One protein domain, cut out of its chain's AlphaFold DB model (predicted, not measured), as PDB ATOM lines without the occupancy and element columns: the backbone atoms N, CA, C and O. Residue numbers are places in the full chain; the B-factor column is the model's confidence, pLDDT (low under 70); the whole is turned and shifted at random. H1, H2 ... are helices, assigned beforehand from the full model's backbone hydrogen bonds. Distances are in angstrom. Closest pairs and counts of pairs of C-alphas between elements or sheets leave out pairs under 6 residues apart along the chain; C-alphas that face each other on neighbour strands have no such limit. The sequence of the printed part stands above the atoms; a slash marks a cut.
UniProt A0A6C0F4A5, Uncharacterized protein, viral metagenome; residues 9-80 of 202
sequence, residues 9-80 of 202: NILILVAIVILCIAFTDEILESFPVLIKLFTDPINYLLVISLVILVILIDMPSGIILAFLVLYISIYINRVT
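What this domain is: This is residues 9 to 80 of the 202 residues of an uncharacterized protein of viral metagenome (UniProt A0A6C0F4A5). The longest helix, H5, runs lengthwise between two other long helices, H1 and H4, which stand apart from each other on either side of it, the three making a wide angle and not a flat row. Two short helices, H2 and H3, form a strap at the end where H1 ends and H4 begins, and the later part of H5 passes over this strap. The printed part has 72 residues with five named helices, H1 to H5 in chain order, and no named strand; its class is all helix. It is compact, with a radius of gyration of the C-alphas of 12.5 A, and rounded, with spans of 32 by 27 by 17 A.

Where its parts are: H5 holds residues 59 to 79 and is 30.3 A from first to last C-alpha, from C-alpha 59 at (118.146, 119.194, 79.690) to C-alpha 79 at (145.998, 125.062, 69.413). H4, residues 41 to 57, measures 24.9 A. H1, residues 9 to 22, measures 20.0 A and begins with C-alpha 9 at (115.239, 115.764, 67.185). H2 is residues 24 to 30, and H3 is residues 32 to 39.

How they stand to each other: H5 is the hub, touching H1, H3 and H4. H4 and H5 touch, with the closest C-alphas, those of Ile 55 and Gly 62, 4.0 A apart. They form a helical hairpin, running opposite ways at a shallow tilt of 21 degrees; H4 touches H5 with residues 51 to 56 alone. H1 and H5 touch, with the closest C-alphas, those of Val 17 and Leu 68, 7.3 A apart; they run the same way at a shallow tilt of 2 degrees. H5 touches H1 with residues 60 to 68 alone. H3 and H5 only just touch, with 3 pairs of C-alphas within 8 A, the closest being Phe 38 and Ser 73 at 6.4 A; their lines are about perpendicular, at 81 degrees. H3 and H4 touch only at the corner, and only just, with 3 pairs of C-alphas within 8 A; the closest C-alphas, those of Phe 38 and Tyr 44, are 5.2 A apart. H2 and H3 are close but not clearly touching, with the closest C-alphas, those of Leu 28 and Leu 34, 6.6 A apart. H2 and H5 are near each other. H1 and H2 meet only through their link. H1 is apart from H3 and H4, and H2 is apart from H4. In H1, H2, H3, H4 and H5, every O i to N i+4 pair is within hydrogen-bond range.

The domain as a whole: The two C-alphas farthest apart, those of Asn 9 and Thr 80, are 34.2 A from each other. The printed part has no cut. The four links between the helices are tight, with 1 residue in each. The mean pLDDT of the printed part is 82.6, and residue 80 alone is under 70.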
ATOM      1  N   ASN A   9     114.543 114.513  66.898       75.00
ATOM      2  CA  ASN A   9     115.239 115.764  67.185       75.00
ATOM      3  C   ASN A   9     116.598 115.539  67.862       75.00
ATOM      4  O   ASN A   9     117.555 116.224  67.523       75.00
ATOM      5  N   ILE A  10     116.716 114.555  68.761       75.31
ATOM      6  CA  ILE A  10     117.988 114.224  69.424       75.31
ATOM      7  C   ILE A  10     118.978 113.644  68.411       75.31
ATOM      8  O   ILE A  10     120.143 114.028  68.411       75.31
ATOM      9  N   LEU A  11     118.522 112.772  67.507       78.50
ATOM     10  CA  LEU A  11     119.370 112.213  66.445       78.50
ATOM     11  C   LEU A  11     119.896 113.296  65.496       78.50
ATOM     12  O   LEU A  11     121.083 113.302  65.172       78.50
ATOM     13  N   ILE A  12     119.034 114.232  65.094       80.88
ATOM     14  CA  ILE A  12     119.427 115.374  64.257       80.88
ATOM     15  C   ILE A  12     120.449 116.249  64.994       80.88
ATOM     16  O   ILE A  12     121.462 116.633  64.415       80.88
ATOM     17  N   LEU A  13     120.225 116.525  66.278       79.12
ATOM     18  CA  LEU A  13     121.111 117.366  67.084       79.12
ATOM     19  C   LEU A  13     122.489 116.713  67.278       79.12
ATOM     20  O   LEU A  13     123.511 117.373  67.114       79.12
ATOM     21  N   VAL A  14     122.531 115.401  67.522       80.81
ATOM     22  CA  VAL A  14     123.782 114.629  67.580       80.81
ATOM     23  C   VAL A  14     124.508 114.646  66.231       80.81
ATOM     24  O   VAL A  14     125.720 114.848  66.202       80.81
ATOM     25  N   ALA A  15     123.794 114.493  65.113       83.25
ATOM     26  CA  ALA A  15     124.396 114.550  63.780       83.25
ATOM     27  C   ALA A  15     125.021 115.924  63.479       83.25
ATOM     28  O   ALA A  15     126.144 115.990  62.977       83.25
ATOM     29  N   ILE A  16     124.339 117.016  63.845       83.12
ATOM     30  CA  ILE A  16     124.865 118.384  63.709       83.12
ATOM     31  C   ILE A  16     126.133 118.559  64.551       83.12
ATOM     32  O   ILE A  16     127.118 119.104  64.067       83.12
ATOM     33  N   VAL A  17     126.146 118.048  65.784       85.06
ATOM     34  CA  VAL A  17     127.317 118.125  66.670       85.06
ATOM     35  C   VAL A  17     128.508 117.359  66.106       85.06
ATOM     36  O   VAL A  17     129.620 117.880  66.116       85.06
ATOM     37  N   ILE A  18     128.291 116.156  65.570       84.12
ATOM     38  CA  ILE A  18     129.351 115.375  64.918       84.12
ATOM     39  C   ILE A  18     129.930 116.150  63.731       84.12
ATOM     40  O   ILE A  18     131.145 116.187  63.561       84.12
ATOM     41  N   LEU A  19     129.075 116.812  62.948       85.00
ATOM     42  CA  LEU A  19     129.504 117.640  61.826       85.00
ATOM     43  C   LEU A  19     130.313 118.854  62.311       85.00
ATOM     44  O   LEU A  19     131.401 119.105  61.800       85.00
ATOM     45  N   CYS A  20     129.868 119.546  63.363       83.12
ATOM     46  CA  CYS A  20     130.638 120.631  63.978       83.12
ATOM     47  C   CYS A  20     132.012 120.166  64.486       83.12
ATOM     48  O   CYS A  20     132.989 120.895  64.331       83.12
ATOM     49  N   ILE A  21     132.107 118.963  65.062       84.56
ATOM     50  CA  ILE A  21     133.376 118.381  65.526       84.56
ATOM     51  C   ILE A  21     134.290 118.046  64.338       84.56
ATOM     52  O   ILE A  21     135.472 118.373  64.370       84.56
ATOM     53  N   ALA A  22     133.751 117.428  63.283       82.56
ATOM     54  CA  ALA A  22     134.522 117.026  62.105       82.56
ATOM     55  C   ALA A  22     135.122 118.222  61.350       82.56
ATOM     56  O   ALA A  22     136.249 118.143  60.876       82.56
ATOM     57  N   PHE A  23     134.387 119.334  61.283       84.88
ATOM     58  CA  PHE A  23     134.808 120.559  60.598       84.88
ATOM     59  C   PHE A  23     135.307 121.647  61.563       84.88
ATOM     60  O   PHE A  23     135.349 122.820  61.201       84.88
ATOM     61  N   THR A  24     135.678 121.291  62.801       83.00
ATOM     62  CA  THR A  24     136.107 122.279  63.810       83.00
ATOM     63  C   THR A  24     137.295 123.113  63.325       83.00
ATOM     64  O   THR A  24     137.284 124.330  63.499       83.00
ATOM     65  N   ASP A  25     138.278 122.483  62.682       79.50
ATOM     66  CA  ASP A  25     139.488 123.153  62.188       79.50
ATOM     67  C   ASP A  25     139.139 124.224  61.139       79.50
ATOM     68  O   ASP A  25     139.516 125.387  61.273       79.50
ATOM     69  N   GLU A  26     138.322 123.851  60.151       83.31
ATOM     70  CA  GLU A  26     137.906 124.714  59.041       83.31
ATOM     71  C   GLU A  26     136.994 125.864  59.508       83.31
ATOM     72  O   GLU A  26     137.110 127.000  59.040       83.31
ATOM     73  N   ILE A  27     136.126 125.608  60.495       80.12
ATOM     74  CA  ILE A  27     135.267 126.628  61.115       80.12
ATOM     75  C   ILE A  27     136.107 127.647  61.892       80.12
ATOM     76  O   ILE A  27     135.852 128.851  61.805       80.12
ATOM     77  N   LEU A  28     137.099 127.194  62.663       80.94
ATOM     78  CA  LEU A  28     137.938 128.086  63.465       80.94
ATOM     79  C   LEU A  28     138.896 128.913  62.602       80.94
ATOM     80  O   LEU A  28     139.167 130.065  62.947       80.94
ATOM     81  N   GLU A  29     139.359 128.368  61.477       80.25
ATOM     82  CA  GLU A  29     140.155 129.104  60.491       80.25
ATOM     83  C   GLU A  29     139.314 130.159  59.758       80.25
ATOM     84  O   GLU A  29     139.724 131.314  59.631       80.25
ATOM     85  N   SER A  30     138.092 129.797  59.358       83.19
ATOM     86  CA  SER A  30     137.168 130.710  58.675       83.19
ATOM     87  C   SER A  30     136.662 131.837  59.584       83.19
ATOM     88  O   SER A  30     136.408 132.950  59.119       83.19
ATOM     89  N   PHE A  31     136.518 131.575  60.890       79.50
ATOM     90  CA  PHE A  31     135.945 132.513  61.858       79.50
ATOM     91  C   PHE A  31     136.873 132.761  63.061       79.50
ATOM     92  O   PHE A  31     136.603 132.286  64.170       79.50
ATOM     93  N   PRO A  32     137.901 133.624  62.931       76.19
ATOM     94  CA  PRO A  32     138.821 133.940  64.033       76.19
ATOM     95  C   PRO A  32     138.137 134.642  65.221       76.19
ATOM     96  O   PRO A  32     138.684 134.704  66.324       76.19
ATOM     97  N   VAL A  33     136.925 135.171  65.024       78.62
ATOM     98  CA  VAL A  33     136.099 135.755  66.091       78.62
ATOM     99  C   VAL A  33     135.672 134.696  67.111       78.62
ATOM    100  O   VAL A  33     135.635 135.006  68.303       78.62
ATOM    101  N   LEU A  34     135.429 133.444  66.689       77.62
ATOM    102  CA  LEU A  34     135.118 132.355  67.621       77.62
ATOM    103  C   LEU A  34     136.273 132.141  68.598       77.62
ATOM    104  O   LEU A  34     136.046 132.037  69.798       77.62
ATOM    105  N   ILE A  35     137.515 132.162  68.115       79.50
ATOM    106  CA  ILE A  35     138.697 131.979  68.964       79.50
ATOM    107  C   ILE A  35     138.745 133.053  70.060       79.50
ATOM    108  O   ILE A  35     138.968 132.734  71.229       79.50
ATOM    109  N   LYS A  36     138.463 134.319  69.720       78.94
ATOM    110  CA  LYS A  36     138.400 135.418  70.702       78.94
ATOM    111  C   LYS A  36     137.293 135.216  71.735       78.94
ATOM    112  O   LYS A  36     137.513 135.468  72.917       78.94
ATOM    113  N   LEU A  37     136.145 134.684  71.315       81.44
ATOM    114  CA  LEU A  37     135.015 134.398  72.201       81.44
ATOM    115  C   LEU A  37     135.379 133.407  73.323       81.44
ATOM    116  O   LEU A  37     134.919 133.566  74.449       81.44
ATOM    117  N   PHE A  38     136.232 132.419  73.032       81.31
ATOM    118  CA  PHE A  38     136.705 131.433  74.014       81.31
ATOM    119  C   PHE A  38     137.996 131.839  74.740       81.31
ATOM    120  O   PHE A  38     138.352 131.214  75.737       81.31
ATOM    121  N   THR A  39     138.703 132.862  74.255       80.50
ATOM    122  CA  THR A  39     139.965 133.328  74.855       80.50
ATOM    123  C   THR A  39     139.731 134.428  75.891       80.50
ATOM    124  O   THR A  39     140.411 134.462  76.918       80.50
ATOM    125  N   ASP A  40     138.766 135.317  75.650       81.94
ATOM    126  CA  ASP A  40     138.474 136.421  76.560       81.94
ATOM    127  C   ASP A  40     137.683 135.937  77.790       81.94
ATOM    128  O   ASP A  40     136.623 135.322  77.640       81.94
ATOM    129  N   PRO A  41     138.119 136.262  79.022       80.00
ATOM    130  CA  PRO A  41     137.507 135.734  80.244       80.00
ATOM    131  C   PRO A  41     136.038 136.151  80.414       80.00
ATOM    132  O   PRO A  41     135.234 135.380  80.932       80.00
ATOM    133  N   ILE A  42     135.673 137.353  79.954       80.69
ATOM    134  CA  ILE A  42     134.297 137.873  80.020       80.69
ATOM    135  C   ILE A  42     133.391 137.124  79.034       80.69
ATOM    136  O   ILE A  42     132.294 136.699  79.397       80.69
ATOM    137  N   ASN A  43     133.863 136.921  77.803       83.62
ATOM    138  CA  ASN A  43     133.103 136.231  76.764       83.62
ATOM    139  C   ASN A  43     132.937 134.745  77.097       83.62
ATOM    140  O   ASN A  43     131.847 134.197  76.942       83.62
ATOM    141  N   TYR A  44     133.972 134.118  77.656       84.38
ATOM    142  CA  TYR A  44     133.904 132.742  78.135       84.38
ATOM    143  C   TYR A  44     132.848 132.560  79.239       84.38
ATOM    144  O   TYR A  44     132.078 131.598  79.217       84.38
ATOM    145  N   LEU A  45     132.747 133.516  80.167       84.00
ATOM    146  CA  LEU A  45     131.723 133.511  81.216       84.00
ATOM    147  C   LEU A  45     130.309 133.650  80.627       84.00
ATOM    148  O   LEU A  45     129.387 132.959  81.064       84.00
ATOM    149  N   LEU A  46     130.144 134.477  79.591       84.62
ATOM    150  CA  LEU A  46     128.876 134.629  78.872       84.62
ATOM    151  C   LEU A  46     128.454 133.321  78.185       84.62
ATOM    152  O   LEU A  46     127.299 132.916  78.307       84.62
ATOM    153  N   VAL A  47     129.387 132.619  77.535       86.62
ATOM    154  CA  VAL A  47     129.120 131.312  76.909       86.62
ATOM    155  C   VAL A  47     128.692 130.275  77.952       86.62
ATOM    156  O   VAL A  47     127.716 129.560  77.732       86.62
ATOM    157  N   ILE A  48     129.352 130.220  79.113       86.19
ATOM    158  CA  ILE A  48     128.950 129.322  80.211       86.19
ATOM    159  C   ILE A  48     127.540 129.659  80.714       86.19
ATOM    160  O   ILE A  48     126.726 128.757  80.909       86.19
ATOM    161  N   SER A  49     127.228 130.945  80.890       85.19
ATOM    162  CA  SER A  49     125.890 131.394  81.296       85.19
ATOM    163  C   SER A  49     124.815 130.967  80.290       85.19
ATOM    164  O   SER A  49     123.765 130.451  80.676       85.19
ATOM    165  N   LEU A  50     125.104 131.084  78.990       87.00
ATOM    166  CA  LEU A  50     124.214 130.628  77.924       87.00
ATOM    167  C   LEU A  50     123.975 129.113  77.986       87.00
ATOM    168  O   LEU A  50     122.833 128.675  77.876       87.00
ATOM    169  N   VAL A  51     125.015 128.312  78.226       88.44
ATOM    170  CA  VAL A  51     124.872 126.856  78.397       88.44
ATOM    171  C   VAL A  51     123.953 126.525  79.576       88.44
ATOM    172  O   VAL A  51     123.071 125.679  79.443       88.44
ATOM    173  N   ILE A  52     124.105 127.220  80.707       86.75
ATOM    174  CA  ILE A  52     123.253 127.020  81.889       86.75
ATOM    175  C   ILE A  52     121.789 127.351  81.568       86.75
ATOM    176  O   ILE A  52     120.901 126.579  81.923       86.75
ATOM    177  N   LEU A  53     121.530 128.451  80.856       85.19
ATOM    178  CA  LEU A  53     120.177 128.815  80.427       85.19
ATOM    179  C   LEU A  53     119.553 127.746  79.521       85.19
ATOM    180  O   LEU A  53     118.390 127.396  79.707       85.19
ATOM    181  N   VAL A  54     120.318 127.186  78.581       87.25
ATOM    182  CA  VAL A  54     119.824 126.123  77.692       87.25
ATOM    183  C   VAL A  54     119.535 124.836  78.469       87.25
ATOM    184  O   VAL A  54     118.514 124.207  78.211       87.25
ATOM    185  N   ILE A  55     120.357 124.473  79.460       87.19
ATOM    186  CA  ILE A  55     120.098 123.319  80.344       87.19
ATOM    187  C   ILE A  55     118.782 123.486  81.115       87.19
ATOM    188  O   ILE A  55     118.049 122.511  81.282       87.19
ATOM    189  N   LEU A  56     118.478 124.701  81.583       84.62
ATOM    190  CA  LEU A  56     117.238 124.988  82.309       84.62
ATOM    191  C   LEU A  56     115.989 124.893  81.418       84.62
ATOM    192  O   LEU A  56     114.911 124.604  81.931       84.62
ATOM    193  N   ILE A  57     116.127 125.134  80.111       86.06
ATOM    194  CA  ILE A  57     115.027 125.047  79.138       86.06
ATOM    195  C   ILE A  57     114.839 123.606  78.652       86.06
ATOM    196  O   ILE A  57     113.720 123.100  78.652       86.06
ATOM    197  N   ASP A  58     115.923 122.952  78.234       83.19
ATOM    198  CA  ASP A  58     115.907 121.587  77.715       83.19
ATOM    199  C   ASP A  58     117.191 120.841  78.105       83.19
ATOM    200  O   ASP A  58     118.278 121.055  77.557       83.19
ATOM    201  N   MET A  59     117.048 119.936  79.074       81.00
ATOM    202  CA  MET A  59     118.146 119.194  79.690       81.00
ATOM    203  C   MET A  59     119.023 118.427  78.676       81.00
ATOM    204  O   MET A  59     120.241 118.622  78.704       81.00
ATOM    205  N   PRO A  60     118.486 117.580  77.769       80.56
ATOM    206  CA  PRO A  60     119.303 116.861  76.788       80.56
ATOM    207  C   PRO A  60     120.078 117.796  75.851       80.56
ATOM    208  O   PRO A  60     121.275 117.591  75.646       80.56
ATOM    209  N   SER A  61     119.437 118.842  75.328       81.56
ATOM    210  CA  SER A  61     120.083 119.800  74.424       81.56
ATOM    211  C   SER A  61     121.182 120.600  75.131       81.56
ATOM    212  O   SER A  61     122.274 120.777  74.587       81.56
ATOM    213  N   GLY A  62     120.937 121.022  76.373       84.81
ATOM    214  CA  GLY A  62     121.917 121.745  77.180       84.81
ATOM    215  C   GLY A  62     123.138 120.902  77.556       84.81
ATOM    216  O   GLY A  62     124.262 121.394  77.480       84.81
ATOM    217  N   ILE A  63     122.945 119.621  77.897       84.12
ATOM    218  CA  ILE A  63     124.054 118.697  78.188       84.12
ATOM    219  C   ILE A  63     124.938 118.511  76.948       84.12
ATOM    220  O   ILE A  63     126.163 118.595  77.049       84.12
ATOM    221  N   ILE A  64     124.339 118.299  75.774       84.19
ATOM    222  CA  ILE A  64     125.085 118.132  74.518       84.19
ATOM    223  C   ILE A  64     125.875 119.408  74.181       84.19
ATOM    224  O   ILE A  64     127.059 119.336  73.842       84.19
ATOM    225  N   LEU A  65     125.255 120.580  74.339       84.31
ATOM    226  CA  LEU A  65     125.915 121.867  74.125       84.31
ATOM    227  C   LEU A  65     127.081 122.088  75.103       84.31
ATOM    228  O   LEU A  65     128.133 122.578  74.695       84.31
ATOM    229  N   ALA A  66     126.933 121.694  76.371       86.00
ATOM    230  CA  ALA A  66     127.999 121.796  77.365       86.00
ATOM    231  C   ALA A  66     129.236 120.981  76.961       86.00
ATOM    232  O   ALA A  66     130.359 121.481  77.050       86.00
ATOM    233  N   PHE A  67     129.040 119.756  76.460       86.00
ATOM    234  CA  PHE A  67     130.136 118.931  75.946       86.00
ATOM    235  C   PHE A  67     130.793 119.537  74.702       86.00
ATOM    236  O   PHE A  67     132.020 119.519  74.608       86.00
ATOM    237  N   LEU A  68     130.014 120.121  73.785       86.38
ATOM    238  CA  LEU A  68     130.545 120.821  72.611       86.38
ATOM    239  C   LEU A  68     131.417 122.022  73.021       86.38
ATOM    240  O   LEU A  68     132.547 122.164  72.560       86.38
ATOM    241  N   VAL A  69     130.913 122.867  73.922       87.00
ATOM    242  CA  VAL A  69     131.621 124.050  74.436       87.00
ATOM    243  C   VAL A  69     132.903 123.648  75.168       87.00
ATOM    244  O   VAL A  69     133.953 124.258  74.957       87.00
ATOM    245  N   LEU A  70     132.847 122.596  75.991       86.88
ATOM    246  CA  LEU A  70     134.018 122.040  76.667       86.88
ATOM    247  C   LEU A  70     135.059 121.530  75.658       86.88
ATOM    248  O   LEU A  70     136.244 121.835  75.796       86.88
ATOM    249  N   TYR A  71     134.625 120.780  74.642       87.25
ATOM    250  CA  TYR A  71     135.495 120.266  73.584       87.25
ATOM    251  C   TYR A  71     136.218 121.404  72.855       87.25
ATOM    252  O   TYR A  71     137.449 121.388  72.779       87.25
ATOM    253  N   ILE A  72     135.483 122.428  72.403       84.56
ATOM    254  CA  ILE A  72     136.053 123.591  71.708       84.56
ATOM    255  C   ILE A  72     137.022 124.356  72.624       84.56
ATOM    256  O   ILE A  72     138.112 124.723  72.191       84.56
ATOM    257  N   SER A  73     136.682 124.543  73.903       83.94
ATOM    258  CA  SER A  73     137.559 125.195  74.889       83.94
ATOM    259  C   SER A  73     138.895 124.458  75.054       83.94
ATOM    260  O   SER A  73     139.969 125.066  75.003       83.94
ATOM    261  N   ILE A  74     138.856 123.127  75.176       84.31
ATOM    262  CA  ILE A  74     140.063 122.294  75.258       84.31
ATOM    263  C   ILE A  74     140.857 122.363  73.952       84.31
ATOM    264  O   ILE A  74     142.082 122.485  74.000       84.31
ATOM    265  N   TYR A  75     140.179 122.283  72.807       84.75
ATOM    266  CA  TYR A  75     140.797 122.351  71.487       84.75
ATOM    267  C   TYR A  75     141.551 123.675  71.302       84.75
ATOM    268  O   TYR A  75     142.752 123.671  71.035       84.75
ATOM    269  N   ILE A  76     140.896 124.809  71.559       82.69
ATOM    270  CA  ILE A  76     141.509 126.139  71.447       82.69
ATOM    271  C   ILE A  76     142.688 126.271  72.408       82.69
ATOM    272  O   ILE A  76     143.741 126.749  72.004       82.69
ATOM    273  N   ASN A  77     142.568 125.794  73.648       80.69
ATOM    274  CA  ASN A  77     143.661 125.819  74.622       80.69
ATOM    275  C   ASN A  77     144.856 124.916  74.235       80.69
ATOM    276  O   ASN A  77     145.952 125.101  74.764       80.69
ATOM    277  N   ARG A  78     144.666 123.933  73.340       80.75
ATOM    278  CA  ARG A  78     145.761 123.146  72.743       80.75
ATOM    279  C   ARG A  78     146.383 123.845  71.538       80.75
ATOM    280  O   ARG A  78     147.603 123.823  71.408       80.75
ATOM    281  N   VAL A  79     145.558 124.431  70.670       76.00
ATOM    282  CA  VAL A  79     145.998 125.062  69.413       76.00
ATOM    283  C   VAL A  79     146.628 126.428  69.647       76.00
ATOM    284  O   VAL A  79     147.606 126.770  68.992       76.00
ATOM    285  N   THR A  80     146.117 127.207  70.599       66.56
ATOM    286  CA  THR A  80     146.760 128.455  71.005       66.56
ATOM    287  C   THR A  80     147.929 128.122  71.932       66.56
ATOM    288  O   THR A  80     147.712 127.695  73.071       66.56
TER     289      THR A  80